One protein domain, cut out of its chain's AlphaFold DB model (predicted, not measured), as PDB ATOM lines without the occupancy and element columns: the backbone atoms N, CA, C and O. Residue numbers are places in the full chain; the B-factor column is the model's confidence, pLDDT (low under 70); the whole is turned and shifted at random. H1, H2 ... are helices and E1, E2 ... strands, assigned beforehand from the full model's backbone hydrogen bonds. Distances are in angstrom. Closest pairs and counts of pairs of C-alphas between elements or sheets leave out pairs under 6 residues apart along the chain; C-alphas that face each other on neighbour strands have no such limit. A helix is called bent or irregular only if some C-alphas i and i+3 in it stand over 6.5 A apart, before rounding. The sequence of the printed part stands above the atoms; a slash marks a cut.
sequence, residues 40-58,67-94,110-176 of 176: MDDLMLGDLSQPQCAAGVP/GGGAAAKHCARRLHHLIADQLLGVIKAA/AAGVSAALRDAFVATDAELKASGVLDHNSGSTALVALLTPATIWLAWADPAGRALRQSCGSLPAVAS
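What this domain is: This is residues 40 to 58, 67 to 94 and 110 to 176 of the 176 residues of the protein "Protein-serine/threonine phosphatase" of Monoraphidium neglectum (UniProt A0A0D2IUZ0). Helix H2 lies between arm H1b of a bent helix, on one side, and a narrow hairpin of two strands, E1 and E2, on the other, while arm H1a crosses toward the far half of H2. From the end of E2 an unnamed tail, residues 158 to 176, folds back past the hairpin and reaches out to one end of the long axis. The 114 printed residues hold two named helices and then two named strands, in the order H1, H2, E1, E2; the sheet, E1 - E2, is antiparallel and the class is mixed, helices and strands. The whole is only just compact, close to loose, with a radius of gyration of the C-alphas of 15.6 A, and elongated, spanning 54 by 28 by 23 A.

Where its parts are: Residues 40 to 58, from C-alpha 40 at (119.994, 127.934, 97.599), hold no named element. H1, residues 70 to 93, was assigned as one helix by its hydrogen bonds but is bent, with C-alphas 77 and 80 lying 7.4 A apart. Its arms are H1a, residues 70 to 77, 10.5 A long, and H1b, residues 80 to 93, 20.0 A long. H2, residues 110 to 131, begins at C-alpha 110 at (101.380, 118.003, 100.269) and is 31.6 A long. E1, residues 142 to 147, measures 16.5 A, and E2, residues 152 to 157, measures 16.9 A and ends at C-alpha 157 at (104.368, 129.017, 85.870).

How they stand to each other: H1a and H1b stand at a steep tilt of 44 degrees. H1b and H2 touch, opposite ways at a steep tilt of 42 degrees; their closest C-alphas, of Gln 86 and Ala 116, are 4.9 A apart. H1a and H2 only just touch, with 3 pairs of C-alphas within 8 A; the closest, of Cys 75 and Thr 124, are 6.9 A apart, and H2 touches H1a with residues 124 to 128 alone. In H1a, H1b and H2 every O i to N i+4 pair is within hydrogen-bond range. The closest C-alphas of H2 and E2, of Leu 117 and Ala 155, are 6.8 A apart, and H2 and E1 are near each other. E1 and E2 form an antiparallel hairpin at 169 degrees, with N 144 and O 155 at 2.7 A and N 153 and O 146 at 2.8 A, both within hydrogen-bond range. H1b is apart from E1 and E2, and H1a is apart from E2.

The domain as a whole: The two farthest C-alphas, of His 136 and Ser 176, the chain's last residue, are 55.4 A apart. Residues 59 to 66 are not printed, a gap of 29.6 A between C-alphas 58 and 67; residues 95 to 109 are not printed, a gap of 13.2 A between C-alphas 94 and 110. The link from H1 to H2 runs across the second cut, that from H2 to E1 is short, and that from E1 to E2 is tight. The mean pLDDT of the printed part is 76.4, and it is under 70 at residues 44 to 55, 133, 136 and 159 to 176 of this model.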
ATOM      1  N   MET A  40     119.892 127.762  96.156       83.94
ATOM      2  CA  MET A  40     119.994 127.934  97.599       83.94
ATOM      3  C   MET A  40     120.133 126.563  98.241       83.94
ATOM      4  O   MET A  40     119.242 125.731  98.088       83.94
ATOM      5  N   ASP A  41     121.221 126.339  98.973       79.25
ATOM      6  CA  ASP A  41     121.409 125.079  99.704       79.25
ATOM      7  C   ASP A  41     120.466 124.976 100.911       79.25
ATOM      8  O   ASP A  41     120.118 123.882 101.342       79.25
ATOM      9  N   ASP A  42     120.034 126.120 101.442       79.56
ATOM     10  CA  ASP A  42     119.057 126.198 102.518       79.56
ATOM     11  C   ASP A  42     118.131 127.386 102.278       79.56
ATOM     12  O   ASP A  42     118.532 128.558 102.332       79.56
ATOM     13  N   LEU A  43     116.872 127.085 101.987       76.38
ATOM     14  CA  LEU A  43     115.794 128.041 102.083       76.38
ATOM     15  C   LEU A  43     115.626 128.344 103.569       76.38
ATOM     16  O   LEU A  43     114.913 127.614 104.235       76.38
ATOM     17  N   MET A  44     116.330 129.369 104.061       64.56
ATOM     18  CA  MET A  44     116.484 129.816 105.457       64.56
ATOM     19  C   MET A  44     115.169 129.873 106.274       64.56
ATOM     20  O   MET A  44     114.752 130.940 106.721       64.56
ATOM     21  N   LEU A  45     114.533 128.728 106.529       63.59
ATOM     22  CA  LEU A  45     113.302 128.578 107.311       63.59
ATOM     23  C   LEU A  45     113.553 128.840 108.808       63.59
ATOM     24  O   LEU A  45     112.600 128.862 109.576       63.59
ATOM     25  N   GLY A  46     114.825 129.053 109.184       50.44
ATOM     26  CA  GLY A  46     115.310 129.919 110.261       50.44
ATOM     27  C   GLY A  46     114.540 129.898 111.585       50.44
ATOM     28  O   GLY A  46     113.504 130.540 111.711       50.44
ATOM     29  N   ASP A  47     115.147 129.267 112.597       47.38
ATOM     30  CA  ASP A  47     114.667 129.146 113.989       47.38
ATOM     31  C   ASP A  47     113.364 128.357 114.147       47.38
ATOM     32  O   ASP A  47     112.475 128.665 114.943       47.38
ATOM     33  N   LEU A  48     113.253 127.276 113.377       50.62
ATOM     34  CA  LEU A  48     112.318 126.230 113.732       50.62
ATOM     35  C   LEU A  48     112.831 125.614 115.033       50.62
ATOM     36  O   LEU A  48     113.795 124.851 115.037       50.62
ATOM     37  N   SER A  49     112.116 125.859 116.127       46.66
ATOM     38  CA  SER A  49     112.150 125.090 117.382       46.66
ATOM     39  C   SER A  49     111.817 123.592 117.191       46.66
ATOM     40  O   SER A  49     111.523 122.874 118.145       46.66
ATOM     41  N   GLN A  50     111.877 123.118 115.945       50.56
ATOM     42  CA  GLN A  50     111.609 121.791 115.433       50.56
ATOM     43  C   GLN A  50     112.824 121.318 114.612       50.56
ATOM     44  O   GLN A  50     112.886 121.555 113.401       50.56
ATOM     45  N   PRO A  51     113.808 120.653 115.249       50.97
ATOM     46  CA  PRO A  51     115.021 120.151 114.591       50.97
ATOM     47  C   PRO A  51     114.747 119.188 113.420       50.97
ATOM     48  O   PRO A  51     115.586 119.040 112.537       50.97
ATOM     49  N   GLN A  52     113.559 118.583 113.356       54.00
ATOM     50  CA  GLN A  52     113.098 117.725 112.259       54.00
ATOM     51  C   GLN A  52     112.908 118.452 110.916       54.00
ATOM     52  O   GLN A  52     112.931 117.819 109.864       54.00
ATOM     53  N   CYS A  53     112.758 119.777 110.940       49.94
ATOM     54  CA  CYS A  53     112.700 120.630 109.751       49.94
ATOM     55  C   CYS A  53     114.005 121.406 109.526       49.94
ATOM     56  O   CYS A  53     114.084 122.206 108.600       49.94
ATOM     57  N   ALA A  54     114.999 121.213 110.400       49.19
ATOM     58  CA  ALA A  54     116.249 121.968 110.421       49.19
ATOM     59  C   ALA A  54     117.329 121.394 109.490       49.19
ATOM     60  O   ALA A  54     118.421 121.953 109.399       49.19
ATOM     61  N   ALA A  55     117.045 120.286 108.796       58.31
ATOM     62  CA  ALA A  55     117.817 119.924 107.617       58.31
ATOM     63  C   ALA A  55     117.468 120.956 106.543       58.31
ATOM     64  O   ALA A  55     116.330 120.973 106.075       58.31
ATOM     65  N   GLY A  56     118.420 121.843 106.239       70.88
ATOM     66  CA  GLY A  56     118.221 122.939 105.297       70.88
ATOM     67  C   GLY A  56     117.511 122.463 104.036       70.88
ATOM     68  O   GLY A  56     117.800 121.370 103.549       70.88
ATOM     69  N   VAL A  57     116.525 123.234 103.577       79.88
ATOM     70  CA  VAL A  57     115.621 122.830 102.493       79.88
ATOM     71  C   VAL A  57     116.139 123.448 101.198       79.88
ATOM     72  O   VAL A  57     115.897 124.637 100.979       79.88
ATOM     73  N   PRO A  58     116.859 122.712 100.330       87.38
ATOM     74  CA  PRO A  58     117.444 123.318  99.151       87.38
ATOM     75  C   PRO A  58     116.356 123.761  98.177       87.38
ATOM     76  O   PRO A  58     115.336 123.082  97.994       87.38
ATOM     77  N   GLY A  67     110.838 140.026  76.747       85.12
ATOM     78  CA  GLY A  67     110.591 141.472  76.741       85.12
ATOM     79  C   GLY A  67     111.533 142.226  77.687       85.12
ATOM     80  O   GLY A  67     111.172 143.278  78.212       85.12
ATOM     81  N   GLY A  68     112.725 141.670  77.936       85.94
ATOM     82  CA  GLY A  68     113.723 142.168  78.877       85.94
ATOM     83  C   GLY A  68     113.875 141.291  80.125       85.94
ATOM     84  O   GLY A  68     112.914 140.776  80.685       85.94
ATOM     85  N   GLY A  69     115.099 141.195  80.653       85.94
ATOM     86  CA  GLY A  69     115.411 140.365  81.831       85.94
ATOM     87  C   GLY A  69     114.935 140.898  83.188       85.94
ATOM     88  O   GLY A  69     115.349 140.384  84.226       85.94
ATOM     89  N   ALA A  70     114.146 141.974  83.235       88.19
ATOM     90  CA  ALA A  70     113.739 142.600  84.495       88.19
ATOM     91  C   ALA A  70     112.812 141.694  85.322       88.19
ATOM     92  O   ALA A  70     113.008 141.578  86.534       88.19
ATOM     93  N   ALA A  71     111.864 141.019  84.663       89.31
ATOM     94  CA  ALA A  71     110.928 140.099  85.299       89.31
ATOM     95  C   ALA A  71     111.656 138.881  85.887       89.31
ATOM     96  O   ALA A  71     111.543 138.614  87.082       89.31
ATOM     97  N   ALA A  72     112.498 138.219  85.091       90.75
ATOM     98  CA  ALA A  72     113.271 137.060  85.531       90.75
ATOM     99  C   ALA A  72     114.205 137.407  86.704       90.75
ATOM    100  O   ALA A  72     114.238 136.713  87.721       90.75
ATOM    101  N   LYS A  73     114.893 138.558  86.634       90.44
ATOM    102  CA  LYS A  73     115.720 139.070  87.741       90.44
ATOM    103  C   LYS A  73     114.902 139.393  88.991       90.44
ATOM    104  O   LYS A  73     115.423 139.267  90.096       90.44
ATOM    105  N   HIS A  74     113.659 139.850  88.851       90.88
ATOM    106  CA  HIS A  74     112.780 140.065  89.998       90.88
ATOM    107  C   HIS A  74     112.376 138.732  90.633       90.88
ATOM    108  O   HIS A  74     112.538 138.591  91.842       90.88
ATOM    109  N   CYS A  75     111.955 137.744  89.836       92.38
ATOM    110  CA  CYS A  75     111.654 136.396  90.320       92.38
ATOM    111  C   CYS A  75     112.841 135.812  91.094       92.38
ATOM    112  O   CYS A  75     112.685 135.406  92.243       92.38
ATOM    113  N   ALA A  76     114.045 135.879  90.524       91.44
ATOM    114  CA  ALA A  76     115.254 135.406  91.188       91.44
ATOM    115  C   ALA A  76     115.565 136.136  92.502       91.44
ATOM    116  O   ALA A  76     116.080 135.525  93.430       91.44
ATOM    117  N   ARG A  77     115.237 137.427  92.620       91.00
ATOM    118  CA  ARG A  77     115.446 138.185  93.863       91.00
ATOM    119  C   ARG A  77     114.354 137.989  94.907       91.00
ATOM    120  O   ARG A  77     114.627 138.277  96.063       91.00
ATOM    121  N   ARG A  78     113.129 137.618  94.526       92.50
ATOM    122  CA  ARG A  78     111.962 137.693  95.425       92.50
ATOM    123  C   ARG A  78     111.247 136.376  95.662       92.50
ATOM    124  O   ARG A  78     110.850 136.123  96.796       92.50
ATOM    125  N   LEU A  79     111.109 135.525  94.646       93.25
ATOM    126  CA  LEU A  79     110.240 134.351  94.734       93.25
ATOM    127  C   LEU A  79     110.654 133.405  95.869       93.25
ATOM    128  O   LEU A  79     109.802 132.923  96.603       93.25
ATOM    129  N   HIS A  80     111.952 133.175  96.060       91.75
ATOM    130  CA  HIS A  80     112.440 132.293  97.123       91.75
ATOM    131  C   HIS A  80     112.150 132.839  98.534       91.75
ATOM    132  O   HIS A  80     111.806 132.062  99.419       91.75
ATOM    133  N   HIS A  81     112.194 134.160  98.748       91.62
ATOM    134  CA  HIS A  81     111.783 134.758 100.023       91.62
ATOM    135  C   HIS A  81     110.294 134.537 100.294       91.62
ATOM    136  O   HIS A  81     109.925 134.092 101.376       91.62
ATOM    137  N   LEU A  82     109.447 134.765  99.287       93.50
ATOM    138  CA  LEU A  82     108.004 134.563  99.414       93.50
ATOM    139  C   LEU A  82     107.656 133.087  99.652       93.50
ATOM    140  O   LEU A  82     106.779 132.792 100.457       93.50
ATOM    141  N   ILE A  83     108.362 132.149  99.010       92.50
ATOM    142  CA  ILE A  83     108.204 130.711  99.280       92.50
ATOM    143  C   ILE A  83     108.576 130.396 100.735       92.50
ATOM    144  O   ILE A  83     107.824 129.691 101.406       92.50
ATOM    145  N   ALA A  84     109.696 130.926 101.234       89.75
ATOM    146  CA  ALA A  84     110.123 130.715 102.616       89.75
ATOM    147  C   ALA A  84     109.080 131.231 103.622       89.75
ATOM    148  O   ALA A  84     108.709 130.503 104.542       89.75
ATOM    149  N   ASP A  85     108.551 132.439 103.409       90.12
ATOM    150  CA  ASP A  85     107.536 133.042 104.276       90.12
ATOM    151  C   ASP A  85     106.247 132.206 104.325       90.12
ATOM    152  O   ASP A  85     105.706 131.951 105.404       90.12
ATOM    153  N   GLN A  86     105.772 131.731 103.168       91.81
ATOM    154  CA  GLN A  86     104.563 130.908 103.088       91.81
ATOM    155  C   GLN A  86     104.754 129.539 103.753       91.81
ATOM    156  O   GLN A  86     103.901 129.099 104.526       91.81
ATOM    157  N   LEU A  87     105.889 128.875 103.511       87.94
ATOM    158  CA  LEU A  87     106.210 127.594 104.149       87.94
ATOM    159  C   LEU A  87     106.371 127.739 105.664       87.94
ATOM    160  O   LEU A  87     105.882 126.898 106.417       87.94
ATOM    161  N   LEU A  88     106.986 128.823 106.136       85.94
ATOM    162  CA  LEU A  88     107.081 129.115 107.564       85.94
ATOM    163  C   LEU A  88     105.693 129.317 108.190       85.94
ATOM    164  O   LEU A  88     105.460 128.888 109.321       85.94
ATOM    165  N   GLY A  89     104.758 129.931 107.460       85.88
ATOM    166  CA  GLY A  89     103.353 130.026 107.853       85.88
ATOM    167  C   GLY A  89     102.699 128.654 108.042       85.88
ATOM    168  O   GLY A  89     102.063 128.427 109.072       85.88
ATOM    169  N   VAL A  90     102.916 127.724 107.105       86.06
ATOM    170  CA  VAL A  90     102.436 126.330 107.203       86.06
ATOM    171  C   VAL A  90     102.997 125.645 108.450       86.06
ATOM    172  O   VAL A  90     102.244 125.059 109.223       86.06
ATOM    173  N   ILE A  91     104.303 125.777 108.697       81.50
ATOM    174  CA  ILE A  91     104.965 125.152 109.850       81.50
ATOM    175  C   ILE A  91     104.449 125.732 111.174       81.50
ATOM    176  O   ILE A  91     104.201 124.986 112.117       81.50
ATOM    177  N   LYS A  92     104.244 127.051 111.258       82.50
ATOM    178  CA  LYS A  92     103.721 127.716 112.466       82.50
ATOM    179  C   LYS A  92     102.257 127.390 112.753       82.50
ATOM    180  O   LYS A  92     101.850 127.435 113.909       82.50
ATOM    181  N   ALA A  93     101.468 127.110 111.717       82.56
ATOM    182  CA  ALA A  93     100.071 126.712 111.855       82.56
ATOM    183  C   ALA A  93      99.909 125.231 112.236       82.56
ATOM    184  O   ALA A  93      98.814 124.823 112.633       82.56
ATOM    185  N   ALA A  94     100.973 124.430 112.119       76.50
ATOM    186  CA  ALA A  94     100.940 123.028 112.495       76.50
ATOM    187  C   ALA A  94     100.706 122.871 114.011       76.50
ATOM    188  O   ALA A  94     101.227 123.658 114.808       76.50
ATOM    189  N   ALA A 110     101.558 117.680 101.678       82.31
ATOM    190  CA  ALA A 110     101.380 118.003 100.269       82.31
ATOM    191  C   ALA A 110     100.448 119.179 100.005       82.31
ATOM    192  O   ALA A 110     100.690 119.953  99.075       82.31
ATOM    193  N   ALA A 111      99.394 119.316 100.805       85.50
ATOM    194  CA  ALA A 111      98.416 120.375 100.633       85.50
ATOM    195  C   ALA A 111      99.009 121.736 101.021       85.50
ATOM    196  O   ALA A 111      98.891 122.695 100.255       85.50
ATOM    197  N   GLY A 112      99.700 121.798 102.158       86.56
ATOM    198  CA  GLY A 112     100.370 122.975 102.689       86.56
ATOM    199  C   GLY A 112     101.490 123.455 101.778       86.56
ATOM    200  O   GLY A 112     101.502 124.626 101.408       86.56
ATOM    201  N   VAL A 113     102.374 122.560 101.321       86.94
ATOM    202  CA  VAL A 113     103.451 122.936 100.385       86.94
ATOM    203  C   VAL A 113     102.882 123.421  99.050       86.94
ATOM    204  O   VAL A 113     103.323 124.441  98.523       86.94
ATOM    205  N   SER A 114     101.866 122.740  98.514       86.62
ATOM    206  CA  SER A 114     101.207 123.145  97.265       86.62
ATOM    207  C   SER A 114     100.560 124.528  97.369       86.62
ATOM    208  O   SER A 114     100.695 125.343  96.454       86.62
ATOM    209  N   ALA A 115      99.869 124.801  98.478       89.69
ATOM    210  CA  ALA A 115      99.272 126.104  98.746       89.69
ATOM    211  C   ALA A 115     100.348 127.185  98.899       89.69
ATOM    212  O   ALA A 115     100.272 128.203  98.218       89.69
ATOM    213  N   ALA A 116     101.389 126.924  99.693       90.94
ATOM    214  CA  ALA A 116     102.486 127.858  99.916       90.94
ATOM    215  C   ALA A 116     103.210 128.239  98.615       90.94
ATOM    216  O   ALA A 116     103.440 129.420  98.356       90.94
ATOM    217  N   LEU A 117     103.520 127.257  97.759       91.75
ATOM    218  CA  LEU A 117     104.141 127.504  96.455       91.75
ATOM    219  C   LEU A 117     103.225 128.332  95.550       91.75
ATOM    220  O   LEU A 117     103.668 129.326  94.980       91.75
ATOM    221  N   ARG A 118     101.941 127.975  95.437       91.38
ATOM    222  CA  ARG A 118     100.972 128.748  94.644       91.38
ATOM    223  C   ARG A 118     100.883 130.194  95.132       91.38
ATOM    224  O   ARG A 118     100.966 131.116  94.324       91.38
ATOM    225  N   ASP A 119     100.722 130.388  96.434       93.31
ATOM    226  CA  ASP A 119     100.492 131.704  97.023       93.31
ATOM    227  C   ASP A 119     101.748 132.586  96.897       93.31
ATOM    228  O   ASP A 119     101.637 133.780  96.617       93.31
ATOM    229  N   ALA A 120     102.948 131.999  96.964       94.12
ATOM    230  CA  ALA A 120     104.204 132.696  96.686       94.12
ATOM    231  C   ALA A 120     104.339 133.142  95.216       94.12
ATOM    232  O   ALA A 120     104.784 134.262  94.951       94.12
ATOM    233  N   PHE A 121     103.930 132.311  94.249       93.25
ATOM    234  CA  PHE A 121     103.911 132.693  92.830       93.25
ATOM    235  C   PHE A 121     102.911 133.828  92.569       93.25
ATOM    236  O   PHE A 121     103.253 134.801  91.898       93.25
ATOM    237  N   VAL A 122     101.705 133.746  93.144       92.69
ATOM    238  CA  VAL A 122     100.686 134.806  93.048       92.69
ATOM    239  C   VAL A 122     101.188 136.112  93.665       92.69
ATOM    240  O   VAL A 122     101.037 137.172  93.061       92.69
ATOM    241  N   ALA A 123     101.822 136.049  94.838       93.44
ATOM    242  CA  ALA A 123     102.410 137.219  95.481       93.44
ATOM    243  C   ALA A 123     103.533 137.835  94.629       93.44
ATOM    244  O   ALA A 123     103.575 139.051  94.472       93.44
ATOM    245  N   THR A 124     104.387 137.010  94.014       92.88
ATOM    246  CA  THR A 124     105.459 137.483  93.119       92.88
ATOM    247  C   THR A 124     104.892 138.205  91.895       92.88
ATOM    248  O   THR A 124     105.362 139.281  91.536       92.88
ATOM    249  N   ASP A 125     103.852 137.651  91.266       89.81
ATOM    250  CA  ASP A 125     103.169 138.289  90.133       89.81
ATOM    251  C   ASP A 125     102.504 139.621  90.537       89.81
ATOM    252  O   ASP A 125     102.570 140.610  89.804       89.81
ATOM    253  N   ALA A 126     101.928 139.692  91.741       90.81
ATOM    254  CA  ALA A 126     101.391 140.935  92.287       90.81
ATOM    255  C   ALA A 126     102.490 141.989  92.534       90.81
ATOM    256  O   ALA A 126     102.299 143.153  92.176       90.81
ATOM    257  N   GLU A 127     103.647 141.600  93.087       91.56
ATOM    258  CA  GLU A 127     104.806 142.492  93.266       91.56
ATOM    259  C   GLU A 127     105.341 143.008  91.923       91.56
ATOM    260  O   GLU A 127     105.638 144.199  91.785       91.56
ATOM    261  N   LEU A 128     105.414 142.140  90.912       87.00
ATOM    262  CA  LEU A 128     105.818 142.500  89.554       87.00
ATOM    263  C   LEU A 128     104.894 143.553  88.944       87.00
ATOM    264  O   LEU A 128     105.377 144.589  88.476       87.00
ATOM    265  N   LYS A 129     103.577 143.334  89.013       85.81
ATOM    266  CA  LYS A 129     102.561 144.284  88.534       85.81
ATOM    267  C   LYS A 129     102.621 145.614  89.280       85.81
ATOM    268  O   LYS A 129     102.544 146.669  88.654       85.81
ATOM    269  N   ALA A 130     102.795 145.575  90.601       87.88
ATOM    270  CA  ALA A 130     102.866 146.770  91.436       87.88
ATOM    271  C   ALA A 130     104.150 147.584  91.220       87.88
ATOM    272  O   ALA A 130     104.142 148.796  91.426       87.88
ATOM    273  N   SER A 131     105.247 146.945  90.795       79.62
ATOM    274  CA  SER A 131     106.521 147.636  90.573       79.62
ATOM    275  C   SER A 131     106.433 148.717  89.492       79.62
ATOM    276  O   SER A 131     107.176 149.693  89.553       79.62
ATOM    277  N   GLY A 132     105.554 148.549  88.494       73.19
ATOM    278  CA  GLY A 132     105.453 149.444  87.335       73.19
ATOM    279  C   GLY A 132     106.731 149.522  86.484       73.19
ATOM    280  O   GLY A 132     106.815 150.355  85.588       73.19
ATOM    281  N   VAL A 133     107.733 148.683  86.777       65.81
ATOM    282  CA  VAL A 133     109.051 148.673  86.118       65.81
ATOM    283  C   VAL A 133     109.024 147.858  84.825       65.81
ATOM    284  O   VAL A 133     109.876 148.047  83.958       65.81
ATOM    285  N   LEU A 134     108.071 146.934  84.697       70.69
ATOM    286  CA  LEU A 134     107.956 146.074  83.529       70.69
ATOM    287  C   LEU A 134     107.163 146.752  82.418       70.69
ATOM    288  O   LEU A 134     106.113 147.348  82.657       70.69
ATOM    289  N   ASP A 135     107.654 146.594  81.193       72.19
ATOM    290  CA  ASP A 135     106.837 146.839  80.015       72.19
ATOM    291  C   ASP A 135     105.633 145.879  80.008       72.19
ATOM    292  O   ASP A 135     105.730 144.742  80.468       72.19
ATOM    293  N   HIS A 136     104.506 146.310  79.450       69.19
ATOM    294  CA  HIS A 136     103.270 145.527  79.335       69.19
ATOM    295  C   HIS A 136     103.430 144.224  78.528       69.19
ATOM    296  O   HIS A 136     102.574 143.346  78.616       69.19
ATOM    297  N   ASN A 137     104.535 144.083  77.789       77.81
ATOM    298  CA  ASN A 137     104.907 142.880  77.041       77.81
ATOM    299  C   ASN A 137     106.108 142.128  77.649       77.81
ATOM    300  O   ASN A 137     106.655 141.233  77.002       77.81
ATOM    301  N   SER A 138     106.548 142.498  78.859       84.81
ATOM    302  CA  SER A 138     107.629 141.820  79.577       84.81
ATOM    303  C   SER A 138     107.081 140.813  80.583       84.81
ATOM    304  O   SER A 138     106.093 141.064  81.273       84.81
ATOM    305  N   GLY A 139     107.759 139.678  80.700       87.38
ATOM    306  CA  GLY A 139     107.393 138.620  81.623       87.38
ATOM    307  C   GLY A 139     108.528 137.635  81.844       87.38
ATOM    308  O   GLY A 139     109.639 137.790  81.339       87.38
ATOM    309  N   SER A 140     108.249 136.614  82.645       89.56
ATOM    310  CA  SER A 140     109.179 135.522  82.904       89.56
ATOM    311  C   SER A 140     108.395 134.237  83.084       89.56
ATOM    312  O   SER A 140     107.356 134.240  83.745       89.56
ATOM    313  N   THR A 141     108.907 133.129  82.559       91.75
ATOM    314  CA  THR A 141     108.557 131.825  83.127       91.75
ATOM    315  C   THR A 141     109.226 131.685  84.494       91.75
ATOM    316  O   THR A 141     110.175 132.408  84.820       91.75
ATOM    317  N   ALA A 142     108.743 130.756  85.306       92.69
ATOM    318  CA  ALA A 142     109.420 130.377  86.535       92.69
ATOM    319  C   ALA A 142     109.250 128.880  86.762       92.69
ATOM    320  O   ALA A 142     108.133 128.382  86.701       92.69
ATOM    321  N   LEU A 143     110.338 128.176  87.054       93.31
ATOM    322  CA  LEU A 143     110.359 126.799  87.543       93.31
ATOM    323  C   LEU A 143     111.120 126.793  88.862       93.31
ATOM    324  O   LEU A 143     112.229 127.308  88.926       93.31
ATOM    325  N   VAL A 144     110.546 126.189  89.894       93.25
ATOM    326  CA  VAL A 144     111.173 126.015  91.200       93.25
ATOM    327  C   VAL A 144     111.107 124.551  91.620       93.25
ATOM    328  O   VAL A 144     110.056 123.915  91.515       93.25
ATOM    329  N   ALA A 145     112.226 124.041  92.127       91.94
ATOM    330  CA  ALA A 145     112.330 122.760  92.804       91.94
ATOM    331  C   ALA A 145     112.684 122.978  94.281       91.94
ATOM    332  O   ALA A 145     113.704 123.593  94.579       91.94
ATOM    333  N   LEU A 146     111.856 122.458  95.186       88.31
ATOM    334  CA  LEU A 146     112.089 122.436  96.633       88.31
ATOM    335  C   LEU A 146     112.366 120.995  97.059       88.31
ATOM    336  O   LEU A 146     111.567 120.103  96.764       88.31
ATOM    337  N   LEU A 147     113.486 120.756  97.735       84.81
ATOM    338  CA  LEU A 147     113.931 119.410  98.077       84.81
ATOM    339  C   LEU A 147     113.838 119.186  99.587       84.81
ATOM    340  O   LEU A 147     114.358 119.966 100.376       84.81
ATOM    341  N   THR A 148     113.213 118.087  99.990       76.69
ATOM    342  CA  THR A 148     113.284 117.547 101.351       76.69
ATOM    343  C   THR A 148     113.918 116.152 101.298       76.69
ATOM    344  O   THR A 148     114.004 115.569 100.214       76.69
ATOM    345  N   PRO A 149     114.337 115.562 102.434       73.62
ATOM    346  CA  PRO A 149     114.904 114.210 102.435       73.62
ATOM    347  C   PRO A 149     113.994 113.138 101.812       73.62
ATOM    348  O   PRO A 149     114.491 112.127 101.323       73.62
ATOM    349  N   ALA A 150     112.675 113.353 101.823       74.12
ATOM    350  CA  ALA A 150     111.687 112.385 101.352       74.12
ATOM    351  C   ALA A 150     110.981 112.784 100.044       74.12
ATOM    352  O   ALA A 150     110.401 111.914  99.395       74.12
ATOM    353  N   THR A 151     111.010 114.065  99.652       79.12
ATOM    354  CA  THR A 151     110.160 114.576  98.567       79.12
ATOM    355  C   THR A 151     110.838 115.685  97.770       79.12
ATOM    356  O   THR A 151     111.473 116.577  98.327       79.12
ATOM    357  N   ILE A 152     110.623 115.686  96.453       85.94
ATOM    358  CA  ILE A 152     110.958 116.808  95.570       85.94
ATOM    359  C   ILE A 152     109.657 117.468  95.110       85.94
ATOM    360  O   ILE A 152     108.816 116.843  94.464       85.94
ATOM    361  N   TRP A 153     109.491 118.748  95.416       87.00
ATOM    362  CA  TRP A 153     108.346 119.536  94.976       87.00
ATOM    363  C   TRP A 153     108.733 120.361  93.766       87.00
ATOM    364  O   TRP A 153     109.711 121.098  93.815       87.00
ATOM    365  N   LEU A 154     107.949 120.257  92.694       90.50
ATOM    366  CA  LEU A 154     108.126 121.058  91.490       90.50
ATOM    367  C   LEU A 154     106.931 121.995  91.330       90.50
ATOM    368  O   LEU A 154     105.780 121.557  91.273       90.50
ATOM    369  N   ALA A 155     107.213 123.286  91.222       91.19
ATOM    370  CA  ALA A 155     106.241 124.305  90.864       91.19
ATOM    371  C   ALA A 155     106.756 125.066  89.651       91.19
ATOM    372  O   ALA A 155     107.917 125.457  89.613       91.19
ATOM    373  N   TRP A 156     105.902 125.295  88.662       89.06
ATOM    374  CA  TRP A 156     106.240 126.174  87.553       89.06
ATOM    375  C   TRP A 156     105.056 127.051  87.188       89.06
ATOM    376  O   TRP A 156     103.921 126.712  87.513       89.06
ATOM    377  N   ALA A 157     105.340 128.150  86.502       87.56
ATOM    378  CA  ALA A 157     104.368 129.017  85.870       87.56
ATOM    379  C   ALA A 157     104.863 129.401  84.473       87.56
ATOM    380  O   ALA A 157     106.036 129.738  84.280       87.56
ATOM    381  N   ASP A 158     103.953 129.332  83.506       74.62
ATOM    382  CA  ASP A 158     104.144 129.813  82.140       74.62
ATOM    383  C   ASP A 158     103.295 131.083  81.890       74.62
ATOM    384  O   ASP A 158     102.419 131.409  82.697       74.62
ATOM    385  N   PRO A 159     103.500 131.810  80.773       63.12
ATOM    386  CA  PRO A 159     102.700 132.990  80.424       63.12
ATOM    387  C   PRO A 159     101.197 132.707  80.265       63.12
ATOM    388  O   PRO A 159     100.392 133.633  80.249       63.12
ATOM    389  N   ALA A 160     100.802 131.435  80.146       55.16
ATOM    390  CA  ALA A 160      99.406 131.009  80.117       55.16
ATOM    391  C   ALA A 160      98.824 130.768  81.527       55.16
ATOM    392  O   ALA A 160      97.681 130.322  81.643       55.16
ATOM    393  N   GLY A 161      99.582 131.055  82.591       54.12
ATOM    394  CA  GLY A 161      99.145 130.961  83.983       54.12
ATOM    395  C   GLY A 161      98.950 129.528  84.482       54.12
ATOM    396  O   GLY A 161      98.240 129.315  85.465       54.12
ATOM    397  N   ARG A 162      99.533 128.521  83.819       49.00
ATOM    398  CA  ARG A 162      99.429 127.124  84.263       49.00
ATOM    399  C   ARG A 162     100.427 126.861  85.383       49.00
ATOM    400  O   ARG A 162     101.622 127.018  85.159       49.00
ATOM    401  N   ALA A 163      99.950 126.408  86.546       50.38
ATOM    402  CA  ALA A 163     100.826 126.043  87.654       50.38
ATOM    403  C   ALA A 163     100.427 124.753  88.386       50.38
ATOM    404  O   ALA A 163      99.251 124.491  88.633       50.38
ATOM    405  N   LEU A 164     101.483 124.039  88.794       51.97
ATOM    406  CA  LEU A 164     101.581 122.943  89.766       51.97
ATOM    407  C   LEU A 164     101.377 121.496  89.259       51.97
ATOM    408  O   LEU A 164     100.268 121.047  88.979       51.97
ATOM    409  N   ARG A 165     102.461 120.705  89.285       48.44
ATOM    410  CA  ARG A 165     102.430 119.232  89.361       48.44
ATOM    411  C   ARG A 165     103.434 118.782  90.408       48.44
ATOM    412  O   ARG A 165     104.641 118.877  90.211       48.44
ATOM    413  N   GLN A 166     102.907 118.240  91.495       53.00
ATOM    414  CA  GLN A 166     103.681 117.511  92.487       53.00
ATOM    415  C   GLN A 166     104.280 116.250  91.846       53.00
ATOM    416  O   GLN A 166     103.581 115.487  91.178       53.00
ATOM    417  N   SER A 167     105.571 116.016  92.064       49.31
ATOM    418  CA  SER A 167     106.232 114.750  91.756       49.31
ATOM    419  C   SER A 167     106.713 114.140  93.067       49.31
ATOM    420  O   SER A 167     107.866 114.302  93.447       49.31
ATOM    421  N   CYS A 168     105.826 113.445  93.779       46.25
ATOM    422  CA  CYS A 168     106.238 112.661  94.938       46.25
ATOM    423  C   CYS A 168     106.988 111.416  94.440       46.25
ATOM    424  O   CYS A 168     106.372 110.476  93.943       46.25
ATOM    425  N   GLY A 169     108.316 111.442  94.503       47.09
ATOM    426  CA  GLY A 169     109.137 110.245  94.384       47.09
ATOM    427  C   GLY A 169     109.606 109.862  95.776       47.09
ATOM    428  O   GLY A 169     110.378 110.610  96.365       47.09
ATOM    429  N   SER A 170     109.154 108.722  96.300       42.66
ATOM    430  CA  SER A 170     109.806 108.121  97.458       42.66
ATOM    431  C   SER A 170     111.179 107.626  97.009       42.66
ATOM    432  O   SER A 170     111.294 106.720  96.181       42.66
ATOM    433  N   LEU A 171     112.242 108.243  97.517       42.72
ATOM    434  CA  LEU A 171     113.566 107.642  97.407       42.72
ATOM    435  C   LEU A 171     113.559 106.385  98.291       42.72
ATOM    436  O   LEU A 171     113.157 106.476  99.455       42.72
ATOM    437  N   PRO A 172     113.935 105.197  97.778       35.94
ATOM    438  CA  PRO A 172     114.065 104.028  98.631       35.94
ATOM    439  C   PRO A 172     115.090 104.349  99.721       35.94
ATOM    440  O   PRO A 172     116.179 104.841  99.422       35.94
ATOM    441  N   ALA A 173     114.725 104.097 100.980       39.69
ATOM    442  CA  ALA A 173     115.640 104.248 102.100       39.69
ATOM    443  C   ALA A 173     116.917 103.451 101.802       39.69
ATOM    444  O   ALA A 173     116.865 102.239 101.574       39.69
ATOM    445  N   VAL A 174     118.060 104.134 101.767       39.19
ATOM    446  CA  VAL A 174     119.356 103.463 101.708       39.19
ATOM    447  C   VAL A 174     119.527 102.763 103.049       39.19
ATOM    448  O   VAL A 174     119.720 103.412 104.072       39.19
ATOM    449  N   ALA A 175     119.394 101.438 103.050       35.09
ATOM    450  CA  ALA A 175     119.792 100.626 104.185       35.09
ATOM    451  C   ALA A 175     121.306 100.799 104.382       35.09
ATOM    452  O   ALA A 175     122.092 100.543 103.466       35.09
ATOM    453  N   SER A 176     121.713 101.271 105.553       36.38
ATOM    454  CA  SER A 176     123.090 101.207 106.050       36.38
ATOM    455  C   SER A 176     123.063 100.724 107.485       36.38
ATOM    456  O   SER A 176     122.185 101.205 108.235       36.38
TER     457      SER A 176